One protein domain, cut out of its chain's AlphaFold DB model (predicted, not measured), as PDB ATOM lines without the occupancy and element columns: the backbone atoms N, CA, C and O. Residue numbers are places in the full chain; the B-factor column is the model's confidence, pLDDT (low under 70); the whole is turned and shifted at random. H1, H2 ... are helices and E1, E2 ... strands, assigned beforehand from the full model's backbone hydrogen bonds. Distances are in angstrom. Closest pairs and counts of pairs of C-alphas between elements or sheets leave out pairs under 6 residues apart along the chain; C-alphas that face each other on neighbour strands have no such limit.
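This is residues 31 to 187 of the 374 residues of the protein "Thioredoxin-like_fold domain-containing protein" of Acidobacteria bacterium (UniProt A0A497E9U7). Two strongly twisted antiparallel sheets are partly face to face with their strands crossed, a loose sandwich with a helix at each far side: the sheet E1 to E4 curls round the short H1, and the long H2 packs on the other sheet, E5 to E9. The printed part has 157 residues in the order H1 E1 E2 E3 E4 E5 H2 E6 E7 E8 E9; the sheets run E1 E2 E3 E4 and E5 E9 E8 E7 E6. The class is mixed, helices and strands. The whole is compact, with a radius of gyration of the C-alphas of 16.3 A and spans of 43 by 38 by 29 A.

H1, residues 34 to 43, begins at C-alpha 34 (218.043, 152.038, 218.570). E1, residues 51 to 62, is 31.9 A long and bends by 51 degrees at residue 55; E2, residues 65 to 75, is 32.5 A long. E3, residues 82 to 89, is 23.1 A long, E4 is residues 94 to 97 and E5 residues 100 to 102. H2, residues 112 to 131, is 27.0 A long, with a kink of 25 degrees near residue 121. E6 is residues 135 to 138; E7, residues 149 to 157, is 24.7 A long, and E8, residues 162 to 170, 25.5 A. E9, residues 175 to 178, ends at C-alpha 178 (235.626, 135.774, 209.075).

H1 touches E1, the closest C-alphas being those of Leu 37 and Phe 52, 6.5 A apart. E1 E2 E3 E4 form a meander, each strand the antiparallel neighbour of the one before, with N 58 and O 69 at 2.9 A, N 70 and O 86 at 2.9 A and N 87 and O 96 at 3.0 A. E4 runs on into E5 at 76 degrees, where the chain changes sheets. The strands of the two sheets stand at 62 degrees; the closest C-alphas of E3 and E5, Ser 85 and Ile 100, are 6.9 A apart. E5 pairs with E9, N 101 and O 176 at 2.8 A. E6 E7 E8 E9 form a second meander, with N 138 and O 153 at 2.8 A, N 154 and O 165 at 2.8 A and N 168 and O 177 at 2.9 A. H2 is on this sheet at a height of 7.9 A, over E7 and slantwise to it at 40 degrees on the local plane; its closest C-alphas to E6 are Glu 120 and Val 137, 5.4 A. H1 has every O i to N i+4 pair within hydrogen-bond range, H2 14 of 16.

The C-alphas farthest apart, Pro 31 and Tyr 160, are 48.1 A apart. The printed part has no cut, and no link is long. Mean pLDDT of the printed part is 90.2; residues 105 to 110 and residue 144 are under 70.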
ATOM      1  N   PRO A  31     224.211 152.741 226.489       90.56
ATOM      2  CA  PRO A  31     223.059 153.225 225.741       90.56
ATOM      3  C   PRO A  31     222.516 152.151 224.793       90.56
ATOM      4  O   PRO A  31     223.264 151.506 224.061       90.56
ATOM      5  N   GLN A  32     221.200 151.950 224.814       94.12
ATOM      6  CA  GLN A  32     220.520 151.004 223.932       94.12
ATOM      7  C   GLN A  32     220.278 151.673 222.574       94.12
ATOM      8  O   GLN A  32     219.175 152.132 222.288       94.12
ATOM      9  N   ASP A  33     221.350 151.792 221.786       94.94
ATOM     10  CA  ASP A  33     221.361 152.377 220.442       94.94
ATOM     11  C   ASP A  33     220.275 151.734 219.558       94.94
ATOM     12  O   ASP A  33     220.340 150.554 219.202       94.94
ATOM     13  N   ALA A  34     219.239 152.519 219.250       95.38
ATOM     14  CA  ALA A  34     218.043 152.038 218.570       95.38
ATOM     15  C   ALA A  34     218.313 151.638 217.112       95.38
ATOM     16  O   ALA A  34     217.666 150.719 216.609       95.38
ATOM     17  N   GLU A  35     219.266 152.292 216.444       94.75
ATOM     18  CA  GLU A  35     219.650 151.963 215.069       94.75
ATOM     19  C   GLU A  35     220.353 150.605 215.033       94.75
ATOM     20  O   GLU A  35     219.953 149.718 214.277       94.75
ATOM     21  N   VAL A  36     221.318 150.395 215.936       95.81
ATOM     22  CA  VAL A  36     222.023 149.112 216.076       95.81
ATOM     23  C   VAL A  36     221.053 147.988 216.429       95.81
ATOM     24  O   VAL A  36     221.091 146.930 215.804       95.81
ATOM     25  N   LEU A  37     220.158 148.193 217.399       96.56
ATOM     26  CA  LEU A  37     219.190 147.167 217.795       96.56
ATOM     27  C   LEU A  37     218.208 146.827 216.666       96.56
ATOM     28  O   LEU A  37     217.937 145.645 216.443       96.56
ATOM     29  N   ARG A  38     217.726 147.831 215.917       95.50
ATOM     30  CA  ARG A  38     216.880 147.611 214.735       95.50
ATOM     31  C   ARG A  38     217.626 146.820 213.664       95.50
ATOM     32  O   ARG A  38     217.073 145.864 213.125       95.50
ATOM     33  N   PHE A  39     218.874 147.182 213.381       96.75
ATOM     34  CA  PHE A  39     219.706 146.478 212.412       96.75
ATOM     35  C   PHE A  39     219.928 145.016 212.822       96.75
ATOM     36  O   PHE A  39     219.698 144.102 212.033       96.75
ATOM     37  N   VAL A  40     220.300 144.770 214.082       96.00
ATOM     38  CA  VAL A  40     220.548 143.422 214.617       96.00
ATOM     39  C   VAL A  40     219.300 142.543 214.555       96.00
ATOM     40  O   VAL A  40     219.398 141.390 214.132       96.00
ATOM     41  N   ALA A  41     218.132 143.080 214.919       95.44
ATOM     42  CA  ALA A  41     216.869 142.342 214.885       95.44
ATOM     43  C   ALA A  41     216.492 141.841 213.479       95.44
ATOM     44  O   ALA A  41     215.772 140.855 213.348       95.44
ATOM     45  N   ARG A  42     217.004 142.508 212.440       95.81
ATOM     46  CA  ARG A  42     216.714 142.237 211.025       95.81
ATOM     47  C   ARG A  42     217.834 141.477 210.320       95.81
ATOM     48  O   ARG A  42     217.597 140.751 209.356       95.81
ATOM     49  N   ALA A  43     219.065 141.618 210.803       95.31
ATOM     50  CA  ALA A  43     220.223 140.897 210.296       95.31
ATOM     51  C   ALA A  43     220.279 139.447 210.807       95.31
ATOM     52  O   ALA A  43     220.669 138.556 210.054       95.31
ATOM     53  N   LEU A  44     219.893 139.189 212.059       93.75
ATOM     54  CA  LEU A  44     219.929 137.849 212.656       93.75
ATOM     55  C   LEU A  44     218.700 136.998 212.284       93.75
ATOM     56  O   LEU A  44     217.692 137.548 211.845       93.75
ATOM     57  N   PRO A  45     218.743 135.662 212.491       94.00
ATOM     58  CA  PRO A  45     217.585 134.803 212.257       94.00
ATOM     59  C   PRO A  45     216.357 135.279 213.036       94.00
ATOM     60  O   PRO A  45     216.422 135.396 214.261       94.00
ATOM     61  N   TRP A  46     215.247 135.521 212.351       94.44
ATOM     62  CA  TRP A  46     213.999 135.997 212.931       94.44
ATOM     63  C   TRP A  46     213.356 134.940 213.836       94.44
ATOM     64  O   TRP A  46     213.466 133.735 213.612       94.44
ATOM     65  N   HIS A  47     212.706 135.413 214.897       93.25
ATOM     66  CA  HIS A  47     211.794 134.634 215.732       93.25
ATOM     67  C   HIS A  47     210.898 135.629 216.485       93.25
ATOM     68  O   HIS A  47     211.445 136.588 217.048       93.25
ATOM     69  N   PRO A  48     209.579 135.399 216.575       91.06
ATOM     70  CA  PRO A  48     208.591 136.408 216.991       91.06
ATOM     71  C   PRO A  48     208.782 136.924 218.422       91.06
ATOM     72  O   PRO A  48     208.391 138.032 218.761       91.06
ATOM     73  N   THR A  49     209.393 136.122 219.291       92.25
ATOM     74  CA  THR A  49     209.615 136.466 220.706       92.25
ATOM     75  C   THR A  49     211.022 136.993 220.998       92.25
ATOM     76  O   THR A  49     211.408 137.109 222.163       92.25
ATOM     77  N   SER A  50     211.822 137.260 219.963       93.88
ATOM     78  CA  SER A  50     213.207 137.701 220.147       93.88
ATOM     79  C   SER A  50     213.264 139.114 220.683       93.88
ATOM     80  O   SER A  50     212.684 140.029 220.112       93.88
ATOM     81  N   ASN A  51     214.044 139.295 221.737       95.62
ATOM     82  CA  ASN A  51     214.361 140.600 222.288       95.62
ATOM     83  C   ASN A  51     215.873 140.769 222.323       95.62
ATOM     84  O   ASN A  51     216.587 139.830 222.686       95.62
ATOM     85  N   PHE A  52     216.343 141.962 221.968       96.50
ATOM     86  CA  PHE A  52     217.763 142.271 221.847       96.50
ATOM     87  C   PHE A  52     218.173 143.362 222.821       96.50
ATOM     88  O   PHE A  52     217.434 144.319 223.050       96.50
ATOM     89  N   LYS A  53     219.370 143.214 223.384       97.19
ATOM     90  CA  LYS A  53     219.925 144.158 224.349       97.19
ATOM     91  C   LYS A  53     221.423 144.314 224.166       97.19
ATOM     92  O   LYS A  53     222.142 143.318 224.117       97.19
ATOM     93  N   ILE A  54     221.900 145.553 224.130       97.38
ATOM     94  CA  ILE A  54     223.331 145.851 224.086       97.38
ATOM     95  C   ILE A  54     223.922 145.638 225.482       97.38
ATOM     96  O   ILE A  54     223.469 146.245 226.457       97.38
ATOM     97  N   LEU A  55     224.920 144.762 225.568       96.38
ATOM     98  CA  LEU A  55     225.676 144.462 226.785       96.38
ATOM     99  C   LEU A  55     226.958 145.292 226.894       96.38
ATOM    100  O   LEU A  55     227.325 145.692 227.995       96.38
ATOM    101  N   SER A  56     227.629 145.544 225.770       95.94
ATOM    102  CA  SER A  56     228.820 146.394 225.679       95.94
ATOM    103  C   SER A  56     228.871 147.077 224.316       95.94
ATOM    104  O   SER A  56     228.342 146.535 223.345       95.94
ATOM    105  N   ASP A  57     229.507 148.243 224.254       95.56
ATOM    106  CA  ASP A  57     229.705 149.035 223.037       95.56
ATOM    107  C   ASP A  57     231.034 149.788 223.150       95.56
ATOM    108  O   ASP A  57     231.120 150.878 223.717       95.56
ATOM    109  N   ASP A  58     232.095 149.139 222.678       93.94
ATOM    110  CA  ASP A  58     233.466 149.609 222.827       93.94
ATOM    111  C   ASP A  58     233.931 150.272 221.529       93.94
ATOM    112  O   ASP A  58     234.275 149.598 220.551       93.94
ATOM    113  N   LYS A  59     233.984 151.608 221.523       94.19
ATOM    114  CA  LYS A  59     234.573 152.370 220.420       94.19
ATOM    115  C   LYS A  59     236.097 152.332 220.497       94.19
ATOM    116  O   LYS A  59     236.692 152.702 221.509       94.19
ATOM    117  N   GLN A  60     236.727 151.922 219.406       91.19
ATOM    118  CA  GLN A  60     238.174 151.827 219.263       91.19
ATOM    119  C   GLN A  60     238.641 152.610 218.037       91.19
ATOM    120  O   GLN A  60     237.887 152.842 217.093       91.19
ATOM    121  N   MET A  61     239.900 153.036 218.074       89.75
ATOM    122  CA  MET A  61     240.550 153.765 216.992       89.75
ATOM    123  C   MET A  61     241.805 153.009 216.578       89.75
ATOM    124  O   MET A  61     242.664 152.731 217.412       89.75
ATOM    125  N   THR A  62     241.921 152.720 215.287       82.38
ATOM    126  CA  THR A  62     243.131 152.162 214.676       82.38
ATOM    127  C   THR A  62     243.746 153.188 213.725       82.38
ATOM    128  O   THR A  62     243.078 154.158 213.359       82.38
ATOM    129  N   PRO A  63     244.978 152.967 213.231       81.62
ATOM    130  CA  PRO A  63     245.544 153.801 212.173       81.62
ATOM    131  C   PRO A  63     244.692 153.869 210.893       81.62
ATOM    132  O   PRO A  63     244.815 154.831 210.140       81.62
ATOM    133  N   SER A  64     243.842 152.865 210.636       82.19
ATOM    134  CA  SER A  64     242.983 152.809 209.442       82.19
ATOM    135  C   SER A  64     241.601 153.439 209.653       82.19
ATOM    136  O   SER A  64     240.893 153.691 208.683       82.19
ATOM    137  N   GLY A  65     241.206 153.717 210.898       89.31
ATOM    138  CA  GLY A  65     239.910 154.308 211.222       89.31
ATOM    139  C   GLY A  65     239.307 153.780 212.520       89.31
ATOM    140  O   GLY A  65     239.875 152.916 213.197       89.31
ATOM    141  N   ALA A  66     238.140 154.325 212.860       93.94
ATOM    142  CA  ALA A  66     237.379 153.942 214.040       93.94
ATOM    143  C   ALA A  66     236.462 152.745 213.767       93.94
ATOM    144  O   ALA A  66     235.874 152.631 212.692       93.94
ATOM    145  N   PHE A  67     236.288 151.897 214.776       95.00
ATOM    146  CA  PHE A  67     235.275 150.847 214.776       95.00
ATOM    147  C   PHE A  67     234.600 150.745 216.147       95.00
ATOM    148  O   PHE A  67     235.175 151.141 217.163       95.00
ATOM    149  N   ARG A  68     233.386 150.192 216.190       95.56
ATOM    150  CA  ARG A  68     232.686 149.832 217.436       95.56
ATOM    151  C   ARG A  68     232.625 148.318 217.563       95.56
ATOM    152  O   ARG A  68     232.199 147.656 216.623       95.56
ATOM    153  N   LEU A  69     233.032 147.773 218.706       95.50
ATOM    154  CA  LEU A  69     232.833 146.367 219.053       95.50
ATOM    155  C   LEU A  69     231.664 146.267 220.031       95.50
ATOM    156  O   LEU A  69     231.770 146.713 221.172       95.50
ATOM    157  N   ILE A  70     230.560 145.673 219.589       96.00
ATOM    158  CA  ILE A  70     229.307 145.649 220.346       96.00
ATOM    159  C   ILE A  70     228.933 144.202 220.659       96.00
ATOM    160  O   ILE A  70     228.942 143.341 219.778       96.00
ATOM    161  N   GLN A  71     228.590 143.923 221.917       96.25
ATOM    162  CA  GLN A  71     227.980 142.653 222.308       96.25
ATOM    163  C   GLN A  71     226.482 142.832 222.488       96.25
ATOM    164  O   GLN A  71     226.042 143.694 223.247       96.25
ATOM    165  N   VAL A  72     225.704 141.977 221.830       96.25
ATOM    166  CA  VAL A  72     224.246 141.957 221.941       96.25
ATOM    167  C   VAL A  72     223.796 140.611 222.485       96.25
ATOM    168  O   VAL A  72     224.244 139.557 222.034       96.25
ATOM    169  N   GLU A  73     222.898 140.651 223.462       96.50
ATOM    170  CA  GLU A  73     222.203 139.485 223.995       96.50
ATOM    171  C   GLU A  73     220.825 139.361 223.351       96.50
ATOM    172  O   GLU A  73     220.087 140.343 223.259       96.50
ATOM    173  N   ARG A  74     220.492 138.144 222.922       95.81
ATOM    174  CA  ARG A  74     219.167 137.741 222.461       95.81
ATOM    175  C   ARG A  74     218.492 136.887 223.524       95.81
ATOM    176  O   ARG A  74     219.107 135.965 224.059       95.81
ATOM    177  N   THR A  75     217.219 137.167 223.780       95.50
ATOM    178  CA  THR A  75     216.377 136.407 224.716       95.50
ATOM    179  C   THR A  75     214.973 136.167 224.158       95.50
ATOM    180  O   THR A  75     214.534 136.875 223.250       95.50
ATOM    181  N   GLY A  76     214.260 135.194 224.733       89.69
ATOM    182  CA  GLY A  76     212.830 134.948 224.510       89.69
ATOM    183  C   GLY A  76     212.524 133.902 223.440       89.69
ATOM    184  O   GLY A  76     211.419 133.363 223.410       89.69
ATOM    185  N   SER A  77     213.504 133.556 222.607       80.81
ATOM    186  CA  SER A  77     213.396 132.551 221.543       80.81
ATOM    187  C   SER A  77     213.799 131.140 221.986       80.81
ATOM    188  O   SER A  77     213.614 130.187 221.232       80.81
ATOM    189  N   GLN A  78     214.343 131.002 223.203       80.81
ATOM    190  CA  GLN A  78     214.914 129.786 223.796       80.81
ATOM    191  C   GLN A  78     216.068 129.191 222.979       80.81
ATOM    192  O   GLN A  78     217.215 129.237 223.406       80.81
ATOM    193  N   ARG A  79     215.787 128.641 221.793       83.50
ATOM    194  CA  ARG A  79     216.779 127.978 220.933       83.50
ATOM    195  C   ARG A  79     217.803 128.930 220.325       83.50
ATOM    196  O   ARG A  79     218.906 128.488 220.029       83.50
ATOM    197  N   LEU A  80     217.433 130.191 220.106       88.56
ATOM    198  CA  LEU A  80     218.324 131.200 219.525       88.56
ATOM    199  C   LEU A  80     218.844 132.183 220.584       88.56
ATOM    200  O   LEU A  80     219.564 133.120 220.241       88.56
ATOM    201  N   ASP A  81     218.494 131.981 221.858       92.94
ATOM    202  CA  ASP A  81     218.962 132.829 222.950       92.94
ATOM    203  C   ASP A  81     220.475 132.679 223.117       92.94
ATOM    204  O   ASP A  81     221.046 131.597 222.973       92.94
ATOM    205  N   GLY A  82     221.147 133.785 223.418       93.38
ATOM    206  CA  GLY A  82     222.599 133.803 223.497       93.38
ATOM    207  C   GLY A  82     223.180 135.175 223.225       93.38
ATOM    208  O   GLY A  82     222.472 136.178 223.158       93.38
ATOM    209  N   ARG A  83     224.503 135.221 223.078       94.25
ATOM    210  CA  ARG A  83     225.243 136.454 222.812       94.25
ATOM    211  C   ARG A  83     225.867 136.396 221.437       94.25
ATOM    212  O   ARG A  83     226.429 135.373 221.055       94.25
ATOM    213  N   THR A  84     225.818 137.515 220.737       93.00
ATOM    214  CA  THR A  84     226.560 137.719 219.500       93.00
ATOM    215  C   THR A  84     227.431 138.957 219.631       93.00
ATOM    216  O   THR A  84     227.087 139.904 220.339       93.00
ATOM    217  N   SER A  85     228.579 138.930 218.965       94.56
ATOM    218  CA  SER A  85     229.426 140.108 218.812       94.56
ATOM    219  C   SER A  85     229.260 140.645 217.402       94.56
ATOM    220  O   SER A  85     229.207 139.867 216.443       94.56
ATOM    221  N   LEU A  86     229.211 141.963 217.287       94.94
ATOM    222  CA  LEU A  86     229.279 142.663 216.018       94.94
ATOM    223  C   LEU A  86     230.403 143.700 216.040       94.94
ATOM    224  O   LEU A  86     230.717 144.274 217.085       94.94
ATOM    225  N   LEU A  87     231.003 143.929 214.880       96.31
ATOM    226  CA  LEU A  87     231.944 145.019 214.665       96.31
ATOM    227  C   LEU A  87     231.375 145.943 213.598       96.31
ATOM    228  O   LEU A  87     231.115 145.493 212.483       96.31
ATOM    229  N   ILE A  88     231.200 147.216 213.946       96.00
ATOM    230  CA  ILE A  88     230.791 148.268 213.013       96.00
ATOM    231  C   ILE A  88     232.043 149.011 212.559       96.00
ATOM    232  O   ILE A  88     232.689 149.689 213.359       96.00
ATOM    233  N   ASP A  89     232.379 148.867 211.283       94.12
ATOM    234  CA  ASP A  89     233.375 149.673 210.580       94.12
ATOM    235  C   ASP A  89     232.733 151.025 210.238       94.12
ATOM    236  O   ASP A  89     231.929 151.111 209.309       94.12
ATOM    237  N   GLU A  90     233.027 152.069 211.025       92.31
ATOM    238  CA  GLU A  90     232.377 153.379 210.868       92.31
ATOM    239  C   GLU A  90     232.686 154.030 209.502       92.31
ATOM    240  O   GLU A  90     231.740 154.454 208.836       92.31
ATOM    241  N   PRO A  91     233.954 154.092 209.029       90.88
ATOM    242  CA  PRO A  91     234.262 154.600 207.692       90.88
ATOM    243  C   PRO A  91     233.614 153.787 206.569       90.88
ATOM    244  O   PRO A  91     233.109 154.371 205.613       90.88
ATOM    245  N   GLY A  92     233.646 152.455 206.687       88.62
ATOM    246  CA  GLY A  92     233.134 151.547 205.660       88.62
ATOM    247  C   GLY A  92     231.623 151.364 205.681       88.62
ATOM    248  O   GLY A  92     231.088 150.745 204.766       88.62
ATOM    249  N   LYS A  93     230.943 151.883 206.715       92.38
ATOM    250  CA  LYS A  93     229.514 151.667 206.984       92.38
ATOM    251  C   LYS A  93     229.129 150.194 206.858       92.38
ATOM    252  O   LYS A  93     228.164 149.838 206.192       92.38
ATOM    253  N   ALA A  94     229.913 149.328 207.485       93.19
ATOM    254  CA  ALA A  94     229.794 147.885 207.344       93.19
ATOM    255  C   ALA A  94     229.719 147.216 208.718       93.19
ATOM    256  O   ALA A  94     230.470 147.573 209.626       93.19
ATOM    257  N   VAL A  95     228.842 146.220 208.869       95.00
ATOM    258  CA  VAL A  95     228.720 145.415 210.091       95.00
ATOM    259  C   VAL A  95     229.157 143.985 209.837       95.00
ATOM    260  O   VAL A  95     228.653 143.314 208.939       95.00
ATOM    261  N   TRP A  96     230.046 143.491 210.688       93.88
ATOM    262  CA  TRP A  96     230.501 142.106 210.700       93.88
ATOM    263  C   TRP A  96     229.895 141.366 211.890       93.88
ATOM    264  O   TRP A  96     229.902 141.900 212.998       93.88
ATOM    265  N   PHE A  97     229.419 140.131 211.696       89.94
ATOM    266  CA  PHE A  97     228.749 139.339 212.739       89.94
ATOM    267  C   PHE A  97     229.515 138.073 213.141       89.94
ATOM    268  O   PHE A  97     230.039 137.349 212.295       89.94
ATOM    269  N   GLY A  98     229.473 137.749 214.439       72.75
ATOM    270  CA  GLY A  98     229.631 136.400 215.001       72.75
ATOM    271  C   GLY A  98     231.052 135.829 215.034       72.75
ATOM    272  O   GLY A  98     231.515 135.401 216.088       72.75
ATOM    273  N   ASN A  99     231.772 135.845 213.916       83.00
ATOM    274  CA  ASN A  99     233.101 135.241 213.796       83.00
ATOM    275  C   ASN A  99     234.206 136.276 214.035       83.00
ATOM    276  O   ASN A  99     235.064 136.487 213.176       83.00
ATOM    277  N   ILE A 100     234.151 136.942 215.190       89.88
ATOM    278  CA  ILE A 100     235.141 137.936 215.611       89.88
ATOM    279  C   ILE A 100     236.064 137.276 216.636       89.88
ATOM    280  O   ILE A 100     235.685 137.050 217.785       89.88
ATOM    281  N   GLY A 101     237.271 136.929 216.200       88.69
ATOM    282  CA  GLY A 101     238.299 136.301 217.023       88.69
ATOM    283  C   GLY A 101     239.331 137.312 217.510       88.69
ATOM    284  O   GLY A 101     239.663 138.258 216.802       88.69
ATOM    285  N   ARG A 102     239.885 137.095 218.706       88.88
ATOM    286  CA  ARG A 102     241.086 137.814 219.159       88.88
ATOM    287  C   ARG A 102     242.327 137.101 218.641       88.88
ATOM    288  O   ARG A 102     242.439 135.885 218.801       88.88
ATOM    289  N   LEU A 103     243.260 137.851 218.065       85.12
ATOM    290  CA  LEU A 103     244.564 137.309 217.696       85.12
ATOM    291  C   LEU A 103     245.486 137.258 218.933       85.12
ATOM    292  O   LEU A 103     245.339 138.070 219.851       85.12
ATOM    293  N   PRO A 104     246.410 136.282 219.011       77.25
ATOM    294  CA  PRO A 104     247.164 135.975 220.229       77.25
ATOM    295  C   PRO A 104     248.239 137.002 220.643       77.25
ATOM    296  O   PRO A 104     248.963 136.737 221.599       77.25
ATOM    297  N   SER A 105     248.354 138.173 220.003       61.91
ATOM    298  CA  SER A 105     249.272 139.229 220.455       61.91
ATOM    299  C   SER A 105     248.756 140.634 220.120       61.91
ATOM    300  O   SER A 105     248.196 140.854 219.054       61.91
ATOM    301  N   LYS A 106     248.960 141.588 221.039       55.78
ATOM    302  CA  LYS A 106     248.774 143.032 220.789       55.78
ATOM    303  C   LYS A 106     249.948 143.652 220.014       55.78
ATOM    304  O   LYS A 106     249.848 144.791 219.583       55.78
ATOM    305  N   ASP A 107     251.021 142.880 219.841       53.97
ATOM    306  CA  ASP A 107     252.277 143.260 219.194       53.97
ATOM    307  C   ASP A 107     252.530 142.403 217.935       53.97
ATOM    308  O   ASP A 107     253.677 142.073 217.629       53.97
ATOM    309  N   VAL A 108     251.477 141.950 217.230       54.84
ATOM    310  CA  VAL A 108     251.638 141.290 215.918       54.84
ATOM    311  C   VAL A 108     252.137 142.327 214.913       54.84
ATOM    312  O   VAL A 108     251.355 142.928 214.185       54.84
ATOM    313  N   GLY A 109     253.454 142.512 214.897       52.62
ATOM    314  CA  GLY A 109     254.176 143.350 213.957       52.62
ATOM    315  C   GLY A 109     254.000 144.845 214.214       52.62
ATOM    316  O   GLY A 109     252.892 145.365 214.253       52.62
ATOM    317  N   ALA A 110     255.098 145.582 214.334       61.94
ATOM    318  CA  ALA A 110     255.073 147.036 214.490       61.94
ATOM    319  C   ALA A 110     254.544 147.768 213.229       61.94
ATOM    320  O   ALA A 110     254.477 149.000 213.217       61.94
ATOM    321  N   GLY A 111     254.163 147.031 212.171       77.31
ATOM    322  CA  GLY A 111     253.588 147.551 210.932       77.31
ATOM    323  C   GLY A 111     252.699 146.563 210.159       77.31
ATOM    324  O   GLY A 111     252.684 145.356 210.396       77.31
ATOM    325  N   VAL A 112     251.965 147.101 209.179       84.31
ATOM    326  CA  VAL A 112     250.925 146.400 208.395       84.31
ATOM    327  C   VAL A 112     251.434 145.154 207.660       84.31
ATOM    328  O   VAL A 112     250.724 144.156 207.599       84.31
ATOM    329  N   GLU A 113     252.643 145.183 207.101       88.44
ATOM    330  CA  GLU A 113     253.170 144.052 206.317       88.44
ATOM    331  C   GLU A 113     253.531 142.843 207.194       88.44
ATOM    332  O   GLU A 113     253.301 141.701 206.807       88.44
ATOM    333  N   GLU A 114     254.016 143.083 208.413       88.50
ATOM    334  CA  GLU A 114     254.285 142.024 209.392       88.50
ATOM    335  C   GLU A 114     252.978 141.366 209.859       88.50
ATOM    336  O   GLU A 114     252.901 140.141 209.972       88.50
ATOM    337  N   LEU A 115     251.923 142.168 210.052       88.62
ATOM    338  CA  LEU A 115     250.584 141.668 210.359       88.62
ATOM    339  C   LEU A 115     250.023 140.799 209.225       88.62
ATOM    340  O   LEU A 115     249.479 139.725 209.491       88.62
ATOM    341  N   LYS A 116     250.177 141.224 207.965       91.69
ATOM    342  CA  LYS A 116     249.740 140.424 206.812       91.69
ATOM    343  C   LYS A 116     250.443 139.069 206.762       91.69
ATOM    344  O   LYS A 116     249.765 138.047 206.676       91.69
ATOM    345  N   ALA A 117     251.770 139.059 206.894       91.81
ATOM    346  CA  ALA A 117     252.566 137.831 206.901       91.81
ATOM    347  C   ALA A 117     252.168 136.890 208.052       91.81
ATOM    348  O   ALA A 117     252.100 135.675 207.875       91.81
ATOM    349  N   PHE A 118     251.852 137.438 209.229       91.69
ATOM    350  CA  PHE A 118     251.333 136.643 210.340       91.69
ATOM    351  C   PHE A 118     249.978 136.005 210.008       91.69
ATOM    352  O   PHE A 118     249.792 134.808 210.230       91.69
ATOM    353  N   VAL A 119     249.035 136.780 209.468       92.50
ATOM    354  CA  VAL A 119     247.686 136.304 209.118       92.50
ATOM    355  C   VAL A 119     247.733 135.224 208.029       92.50
ATOM    356  O   VAL A 119     246.987 134.247 208.128       92.50
ATOM    357  N   GLU A 120     248.640 135.341 207.053       94.94
ATOM    358  CA  GLU A 120     248.870 134.342 205.993       94.94
ATOM    359  C   GLU A 120     249.269 132.959 206.516       94.94
ATOM    360  O   GLU A 120     249.016 131.965 205.841       94.94
ATOM    361  N   VAL A 121     249.857 132.880 207.711       93.38
ATOM    362  CA  VAL A 121     250.235 131.610 208.352       93.38
ATOM    363  C   VAL A 121     249.200 131.202 209.398       93.38
ATOM    364  O   VAL A 121     248.702 130.077 209.396       93.38
ATOM    365  N   PHE A 122     248.831 132.131 210.278       92.75
ATOM    366  CA  PHE A 122     247.999 131.843 211.440       92.75
ATOM    367  C   PHE A 122     246.585 131.383 211.064       92.75
ATOM    368  O   PHE A 122     246.068 130.444 211.670       92.75
ATOM    369  N   ILE A 123     245.943 132.029 210.082       93.62
ATOM    370  CA  ILE A 123     244.551 131.716 209.728       93.62
ATOM    371  C   ILE A 123     244.418 130.354 209.037       93.62
ATOM    372  O   ILE A 123     243.567 129.576 209.480       93.62
ATOM    373  N   PRO A 124     245.243 130.005 208.028       95.50
ATOM    374  CA  PRO A 124     245.233 128.655 207.473       95.50
ATOM    375  C   PRO A 124     245.464 127.569 208.525       95.50
ATOM    376  O   PRO A 124     244.696 126.606 208.574       95.50
ATOM    377  N   ASP A 125     246.438 127.748 209.421       94.62
ATOM    378  CA  ASP A 125     246.722 126.784 210.490       94.62
ATOM    379  C   ASP A 125     245.537 126.626 211.453       94.62
ATOM    380  O   ASP A 125     245.147 125.505 211.805       94.62
ATOM    381  N   LEU A 126     244.925 127.742 211.863       92.19
ATOM    382  CA  LEU A 126     243.765 127.755 212.751       92.19
ATOM    383  C   LEU A 126     242.570 127.015 212.133       92.19
ATOM    384  O   LEU A 126     241.936 126.190 212.800       92.19
ATOM    385  N   LEU A 127     242.260 127.308 210.867       92.81
ATOM    386  CA  LEU A 127     241.118 126.731 210.157       92.81
ATOM    387  C   LEU A 127     241.349 125.260 209.799       92.81
ATOM    388  O   LEU A 127     240.431 124.447 209.937       92.81
ATOM    389  N   MET A 128     242.576 124.868 209.457       93.94
ATOM    390  CA  MET A 128     242.919 123.460 209.271       93.94
ATOM    391  C   MET A 128     242.788 122.665 210.567       93.94
ATOM    392  O   MET A 128     242.153 121.608 210.580       93.94
ATOM    393  N   LYS A 129     243.340 123.176 211.671       93.38
ATOM    394  CA  LYS A 129     243.353 122.473 212.959       93.38
ATOM    395  C   LYS A 129     241.955 122.286 213.545       93.38
ATOM    396  O   LYS A 129     241.664 121.219 214.084       93.38
ATOM    397  N   ASN A 130     241.108 123.311 213.459       90.75
ATOM    398  CA  ASN A 130     239.814 123.313 214.143       90.75
ATOM    399  C   ASN A 130     238.641 122.929 213.237       90.75
ATOM    400  O   ASN A 130     237.639 122.428 213.738       90.75
ATOM    401  N   MET A 131     238.748 123.163 211.927       90.06
ATOM    402  CA  MET A 131     237.635 122.986 210.985       90.06
ATOM    403  C   MET A 131     237.972 122.077 209.799       90.06
ATOM    404  O   MET A 131     237.095 121.810 208.986       90.06
ATOM    405  N   ARG A 132     239.219 121.588 209.683       91.56
ATOM    406  CA  ARG A 132     239.696 120.812 208.521       91.56
ATOM    407  C   ARG A 132     239.459 121.547 207.192       91.56
ATOM    408  O   ARG A 132     239.185 120.926 206.167       91.56
ATOM    409  N   MET A 133     239.527 122.876 207.227       92.31
ATOM    410  CA  MET A 133     239.346 123.733 206.060       92.31
ATOM    411  C   MET A 133     240.703 124.138 205.502       92.31
ATOM    412  O   MET A 133     241.450 124.860 206.163       92.31
ATOM    413  N   LYS A 134     241.002 123.693 204.279       94.81
ATOM    414  CA  LYS A 134     242.198 124.111 203.544       94.81
ATOM    415  C   LYS A 134     241.933 125.475 202.936       94.81
ATOM    416  O   LYS A 134     241.038 125.611 202.105       94.81
ATOM    417  N   VAL A 135     242.688 126.479 203.366       96.00
ATOM    418  CA  VAL A 135     242.522 127.844 202.871       96.00
ATOM    419  C   VAL A 135     243.861 128.494 202.565       96.00
ATOM    420  O   VAL A 135     244.877 128.157 203.176       96.00
ATOM    421  N   LYS A 136     243.839 129.474 201.668       97.00
ATOM    422  CA  LYS A 136     244.927 130.428 201.455       97.00
ATOM    423  C   LYS A 136     244.398 131.843 201.667       97.00
ATOM    424  O   LYS A 136     243.282 132.149 201.264       97.00
ATOM    425  N   VAL A 137     245.191 132.696 202.307       96.81
ATOM    426  CA  VAL A 137     244.878 134.125 202.425       96.81
ATOM    427  C   VAL A 137     245.298 134.837 201.136       96.81
ATOM    428  O   VAL A 137     246.424 134.663 200.670       96.81
ATOM    429  N   ASP A 138     244.396 135.640 200.579       95.25
ATOM    430  CA  ASP A 138     244.636 136.534 199.449       95.25
ATOM    431  C   ASP A 138     244.336 137.985 199.854       95.25
ATOM    432  O   ASP A 138     243.205 138.343 200.190       95.25
ATOM    433  N   TRP A 139     245.358 138.839 199.817       93.25
ATOM    434  CA  TRP A 139     245.230 140.273 200.097       93.25
ATOM    435  C   TRP A 139     244.793 141.091 198.883       93.25
ATOM    436  O   TRP A 139     244.546 142.291 199.018       93.25
ATOM    437  N   ASN A 140     244.704 140.482 197.696       89.81
ATOM    438  CA  ASN A 140     244.246 141.145 196.485       89.81
ATOM    439  C   ASN A 140     242.716 141.246 196.467       89.81
ATOM    440  O   ASN A 140     242.012 140.551 195.728       89.81
ATOM    441  N   VAL A 141     242.203 142.130 197.319       85.38
ATOM    442  CA  VAL A 141     240.782 142.445 197.429       85.38
ATOM    443  C   VAL A 141     240.509 143.871 196.970       85.38
ATOM    444  O   VAL A 141     241.184 144.824 197.367       85.38
ATOM    445  N   THR A 142     239.485 144.032 196.138       75.38
ATOM    446  CA  THR A 142     239.038 145.350 195.686       75.38
ATOM    447  C   THR A 142     238.392 146.091 196.853       75.38
ATOM    448  O   THR A 142     237.343 145.686 197.353       75.38
ATOM    449  N   LYS A 143     238.999 147.200 197.286       70.00
ATOM    450  CA  LYS A 143     238.385 148.090 198.278       70.00
ATOM    451  C   LYS A 143     237.254 148.876 197.622       70.00
ATOM    452  O   LYS A 143     237.497 149.609 196.669       70.00
ATOM    453  N   GLN A 144     236.042 148.757 198.158       64.31
ATOM    454  CA  GLN A 144     234.882 149.527 197.692       64.31
ATOM    455  C   GLN A 144     234.782 150.924 198.335       64.31
ATOM    456  O   GLN A 144     233.933 151.721 197.949       64.31
ATOM    457  N   GLY A 145     235.661 151.250 199.289       75.75
ATOM    458  CA  GLY A 145     235.634 152.522 200.005       75.75
ATOM    459  C   GLY A 145     236.648 152.594 201.152       75.75
ATOM    460  O   GLY A 145     237.509 151.712 201.277       75.75
ATOM    461  N   PRO A 146     236.582 153.652 201.981       83.31
ATOM    462  CA  PRO A 146     237.347 153.725 203.221       83.31
ATOM    463  C   PRO A 146     236.917 152.601 204.173       83.31
ATOM    464  O   PRO A 146     235.763 152.196 204.176       83.31
ATOM    465  N   SER A 147     237.842 152.091 204.981       86.19
ATOM    466  CA  SER A 147     237.562 151.047 205.971       86.19
ATOM    467  C   SER A 147     238.560 151.153 207.113       86.19
ATOM    468  O   SER A 147     239.748 151.383 206.875       86.19
ATOM    469  N   ALA A 148     238.088 150.944 208.341       87.38
ATOM    470  CA  ALA A 148     238.927 150.793 209.525       87.38
ATOM    471  C   ALA A 148     239.682 149.449 209.564       87.38
ATOM    472  O   ALA A 148     240.473 149.209 210.480       87.38
ATOM    473  N   LEU A 149     239.442 148.567 208.590       91.50
ATOM    474  CA  LEU A 149     239.933 147.198 208.562       91.50
ATOM    475  C   LEU A 149     240.850 146.941 207.362       91.50
ATOM    476  O   LEU A 149     240.713 147.514 206.278       91.50
ATOM    477  N   LEU A 150     241.775 146.005 207.547       91.44
ATOM    478  CA  LEU A 150     242.540 145.402 206.466       91.44
ATOM    479  C   LEU A 150     241.756 144.192 205.958       91.44
ATOM    480  O   LEU A 150     241.677 143.162 206.625       91.44
ATOM    481  N   LEU A 151     241.142 144.346 204.788       92.75
ATOM    482  CA  LEU A 151     240.348 143.304 204.145       92.75
ATOM    483  C   LEU A 151     241.256 142.268 203.466       92.75
ATOM    484  O   LEU A 151     242.295 142.622 202.905       92.75
ATOM    485  N   PHE A 152     240.825 141.012 203.475       94.19
ATOM    486  CA  PHE A 152     241.416 139.912 202.714       94.19
ATOM    487  C   PHE A 152     240.325 138.935 202.259       94.19
ATOM    488  O   PHE A 152     239.174 139.001 202.695       94.19
ATOM    489  N   ALA A 153     240.682 138.012 201.377       94.00
ATOM    490  CA  ALA A 153     239.865 136.864 201.023       94.00
ATOM    491  C   ALA A 153     240.544 135.577 201.497       94.00
ATOM    492  O   ALA A 153     241.768 135.474 201.552       94.00
ATOM    493  N   LEU A 154     239.736 134.591 201.855       94.81
ATOM    494  CA  LEU A 154     240.154 133.210 202.006       94.81
ATOM    495  C   LEU A 154     239.770 132.470 200.731       94.81
ATOM    496  O   LEU A 154     238.580 132.318 200.452       94.81
ATOM    497  N   ASP A 155     240.760 131.999 199.986       95.69
ATOM    498  CA  ASP A 155     240.552 131.017 198.926       95.69
ATOM    499  C   ASP A 155     240.393 129.650 199.602       95.69
ATOM    500  O   ASP A 155     241.360 129.088 200.124       95.69
ATOM    501  N   VAL A 156     239.159 129.148 199.666       94.88
ATOM    502  CA  VAL A 156     238.807 127.897 200.345       94.88
ATOM    503  C   VAL A 156     238.808 126.753 199.338       94.88
ATOM    504  O   VAL A 156     237.997 126.753 198.416       94.88
ATOM    505  N   ASP A 157     239.683 125.769 199.531       96.19
ATOM    506  CA  ASP A 157     239.766 124.563 198.701       96.19
ATOM    507  C   ASP A 157     238.668 123.563 199.092       96.19
ATOM    508  O   ASP A 157     238.583 123.117 200.241       96.19
ATOM    509  N   THR A 158     237.822 123.204 198.124       95.31
ATOM    510  CA  THR A 158     236.722 122.244 198.305       95.31
ATOM    511  C   THR A 158     237.089 120.820 197.888       95.31
ATOM    512  O   THR A 158     236.266 119.917 198.021       95.31
ATOM    513  N   GLY A 159     238.291 120.604 197.347       95.44
ATOM    514  CA  GLY A 159     238.688 119.385 196.641       95.44
ATOM    515  C   GLY A 159     238.201 119.325 195.187       95.44
ATOM    516  O   GLY A 159     238.601 118.425 194.451       95.44
ATOM    517  N   TYR A 160     237.379 120.290 194.768       96.00
ATOM    518  CA  TYR A 160     236.821 120.411 193.416       96.00
ATOM    519  C   TYR A 160     237.148 121.768 192.772       96.00
ATOM    520  O   TYR A 160     236.523 122.161 191.795       96.00
ATOM    521  N   GLY A 161     238.116 122.492 193.338       96.19
ATOM    522  CA  GLY A 161     238.427 123.888 193.042       96.19
ATOM    523  C   GLY A 161     238.314 124.733 194.309       96.19
ATOM    524  O   GLY A 161     238.337 124.196 195.420       96.19
ATOM    525  N   SER A 162     238.200 126.048 194.157       95.00
ATOM    526  CA  SER A 162     238.173 126.965 195.295       95.00
ATOM    527  C   SER A 162     237.159 128.079 195.124       95.00
ATOM    528  O   SER A 162     237.021 128.622 194.033       95.00
ATOM    529  N   PHE A 163     236.539 128.490 196.227       94.19
ATOM    530  CA  PHE A 163     235.693 129.682 196.275       94.19
ATOM    531  C   PHE A 163     236.261 130.705 197.264       94.19
ATOM    532  O   PHE A 163     237.000 130.359 198.189       94.19
ATOM    533  N   ARG A 164     235.902 131.976 197.071       92.38
ATOM    534  CA  ARG A 164     236.359 133.080 197.920       92.38
ATOM    535  C   ARG A 164     235.401 133.325 199.072       92.38
ATOM    536  O   ARG A 164     234.203 133.503 198.868       92.38
ATOM    537  N   ARG A 165     235.948 133.416 200.283       92.38
ATOM    538  CA  ARG A 165     235.233 133.850 201.485       92.38
ATOM    539  C   ARG A 165     235.855 135.143 202.027       92.38
ATOM    540  O   ARG A 165     237.060 135.154 202.263       92.38
ATOM    541  N   PRO A 166     235.082 136.215 202.265       92.19
ATOM    542  CA  PRO A 166     235.645 137.452 202.798       92.19
ATOM    543  C   PRO A 166     236.171 137.299 204.231       92.19
ATOM    544  O   PRO A 166     235.677 136.486 205.023       92.19
ATOM    545  N   GLY A 167     237.174 138.105 204.558       93.50
ATOM    546  CA  GLY A 167     237.731 138.241 205.891       93.50
ATOM    547  C   GLY A 167     238.333 139.625 206.104       93.50
ATOM    548  O   GLY A 167     238.544 140.396 205.165       93.50
ATOM    549  N   ALA A 168     238.582 139.961 207.360       93.81
ATOM    550  CA  ALA A 168     239.215 141.214 207.723       93.81
ATOM    551  C   ALA A 168     240.023 141.079 209.011       93.81
ATOM    552  O   ALA A 168     239.771 140.203 209.836       93.81
ATOM    553  N   VAL A 169     240.993 141.963 209.193       93.12
ATOM    554  CA  VAL A 169     241.743 142.115 210.440       93.12
ATOM    555  C   VAL A 169     241.804 143.596 210.805       93.12
ATOM    556  O   VAL A 169     241.893 144.456 209.926       93.12
ATOM    557  N   THR A 170     241.723 143.924 212.091       90.75
ATOM    558  CA  THR A 170     241.944 145.304 212.539       90.75
ATOM    559  C   THR A 170     243.408 145.684 212.332       90.75
ATOM    560  O   THR A 170     244.303 144.855 212.470       90.75
ATOM    561  N   ALA A 171     243.680 146.944 211.979       85.44
ATOM    562  CA  ALA A 171     245.039 147.379 211.634       85.44
ATOM    563  C   ALA A 171     246.032 147.344 212.812       85.44
ATOM    564  O   ALA A 171     247.236 147.408 212.594       85.44
ATOM    565  N   ASP A 172     245.532 147.244 214.044       82.56
ATOM    566  CA  ASP A 172     246.313 147.017 215.264       82.56
ATOM    567  C   ASP A 172     246.564 145.524 215.558       82.56
ATOM    568  O   ASP A 172     247.126 145.183 216.595       82.56
ATOM    569  N   GLY A 173     246.105 144.619 214.686       85.56
ATOM    570  CA  GLY A 173     246.245 143.174 214.850       85.56
ATOM    571  C   GLY A 173     245.433 142.586 216.005       85.56
ATOM    572  O   GLY A 173     245.641 141.431 216.357       85.56
ATOM    573  N   GLY A 174     244.512 143.341 216.612       86.69
ATOM    574  CA  GLY A 174     243.763 142.889 217.786       86.69
ATOM    575  C   GLY A 174     242.651 141.880 217.479       86.69
ATOM    576  O   GLY A 174     242.396 140.976 218.286       86.69
ATOM    577  N   LEU A 175     241.979 142.027 216.332       91.69
ATOM    578  CA  LEU A 175     240.791 141.257 215.965       91.69
ATOM    579  C   LEU A 175     240.870 140.736 214.531       91.69
ATOM    580  O   LEU A 175     241.260 141.463 213.623       91.69
ATOM    581  N   VAL A 176     240.404 139.505 214.327       93.00
ATOM    582  CA  VAL A 176     240.137 138.913 213.012       93.00
ATOM    583  C   VAL A 176     238.644 138.654 212.848       93.00
ATOM    584  O   VAL A 176     237.972 138.236 213.790       93.00
ATOM    585  N   LEU A 177     238.131 138.893 211.648       93.56
ATOM    586  CA  LEU A 177     236.737 138.735 211.267       93.56
ATOM    587  C   LEU A 177     236.650 137.792 210.067       93.56
ATOM    588  O   LEU A 177     237.348 137.999 209.076       93.56
ATOM    589  N   LEU A 178     235.806 136.761 210.149       91.19
ATOM    590  CA  LEU A 178     235.626 135.774 209.075       91.19
ATOM    591  C   LEU A 178     234.174 135.709 208.586       91.19
ATOM    592  O   LEU A 178     233.275 135.293 209.319       91.19
ATOM    593  N   GLY A 179     233.938 135.987 207.309       87.88
ATOM    594  CA  GLY A 179     232.599 136.116 206.727       87.88
ATOM    595  C   GLY A 179     232.446 137.456 206.021       87.88
ATOM    596  O   GLY A 179     233.384 138.238 205.987       87.88
ATOM    597  N   ALA A 180     231.287 137.719 205.434       88.12
ATOM    598  CA  ALA A 180     231.054 138.977 204.740       88.12
ATOM    599  C   ALA A 180     230.430 140.042 205.653       88.12
ATOM    600  O   ALA A 180     229.621 139.700 206.523       88.12
ATOM    601  N   PRO A 181     230.776 141.326 205.455       92.38
ATOM    602  CA  PRO A 181     230.047 142.416 206.076       92.38
ATOM    603  C   PRO A 181     228.667 142.603 205.439       92.38
ATOM    604  O   PRO A 181     228.488 142.377 204.244       92.38
ATOM    605  N   LEU A 182     227.722 143.109 206.229       93.62
ATOM    606  CA  LEU A 182     226.473 143.686 205.732       93.62
ATOM    607  C   LEU A 182     226.575 145.220 205.712       93.62
ATOM    608  O   LEU A 182     227.168 145.785 206.637       93.62
ATOM    609  N   PRO A 183     225.998 145.904 204.708       94.25
ATOM    610  CA  PRO A 183     225.947 147.364 204.683       94.25
ATOM    611  C   PRO A 183     225.105 147.880 205.855       94.25
ATOM    612  O   PRO A 183     223.950 147.495 206.004       94.25
ATOM    613  N   PHE A 184     225.685 148.730 206.701       94.69
ATOM    614  CA  PHE A 184     225.029 149.272 207.895       94.69
ATOM    615  C   PHE A 184     224.041 150.392 207.570       94.69
ATOM    616  O   PHE A 184     223.094 150.614 208.313       94.69
ATOM    617  N   ASP A 185     224.249 151.093 206.455       92.75
ATOM    618  CA  ASP A 185     223.366 152.162 205.985       92.75
ATOM    619  C   ASP A 185     222.182 151.660 205.149       92.75
ATOM    620  O   ASP A 185     221.427 152.463 204.598       92.75
ATOM    621  N   GLN A 186     221.997 150.342 205.081       95.00
ATOM    622  CA  GLN A 186     220.870 149.704 204.423       95.00
ATOM    623  C   GLN A 186     220.116 148.795 205.385       95.00
ATOM    624  O   GLN A 186     220.641 148.288 206.376       95.00
ATOM    625  N   ASP A 187     218.856 148.557 205.051       95.94
ATOM    626  CA  ASP A 187     218.038 147.589 205.749       95.94
ATOM    627  C   ASP A 187     218.465 146.152 205.382       95.94
ATOM    628  O   ASP A 187     218.379 145.794 204.207       95.94
TER     629      ASP A 187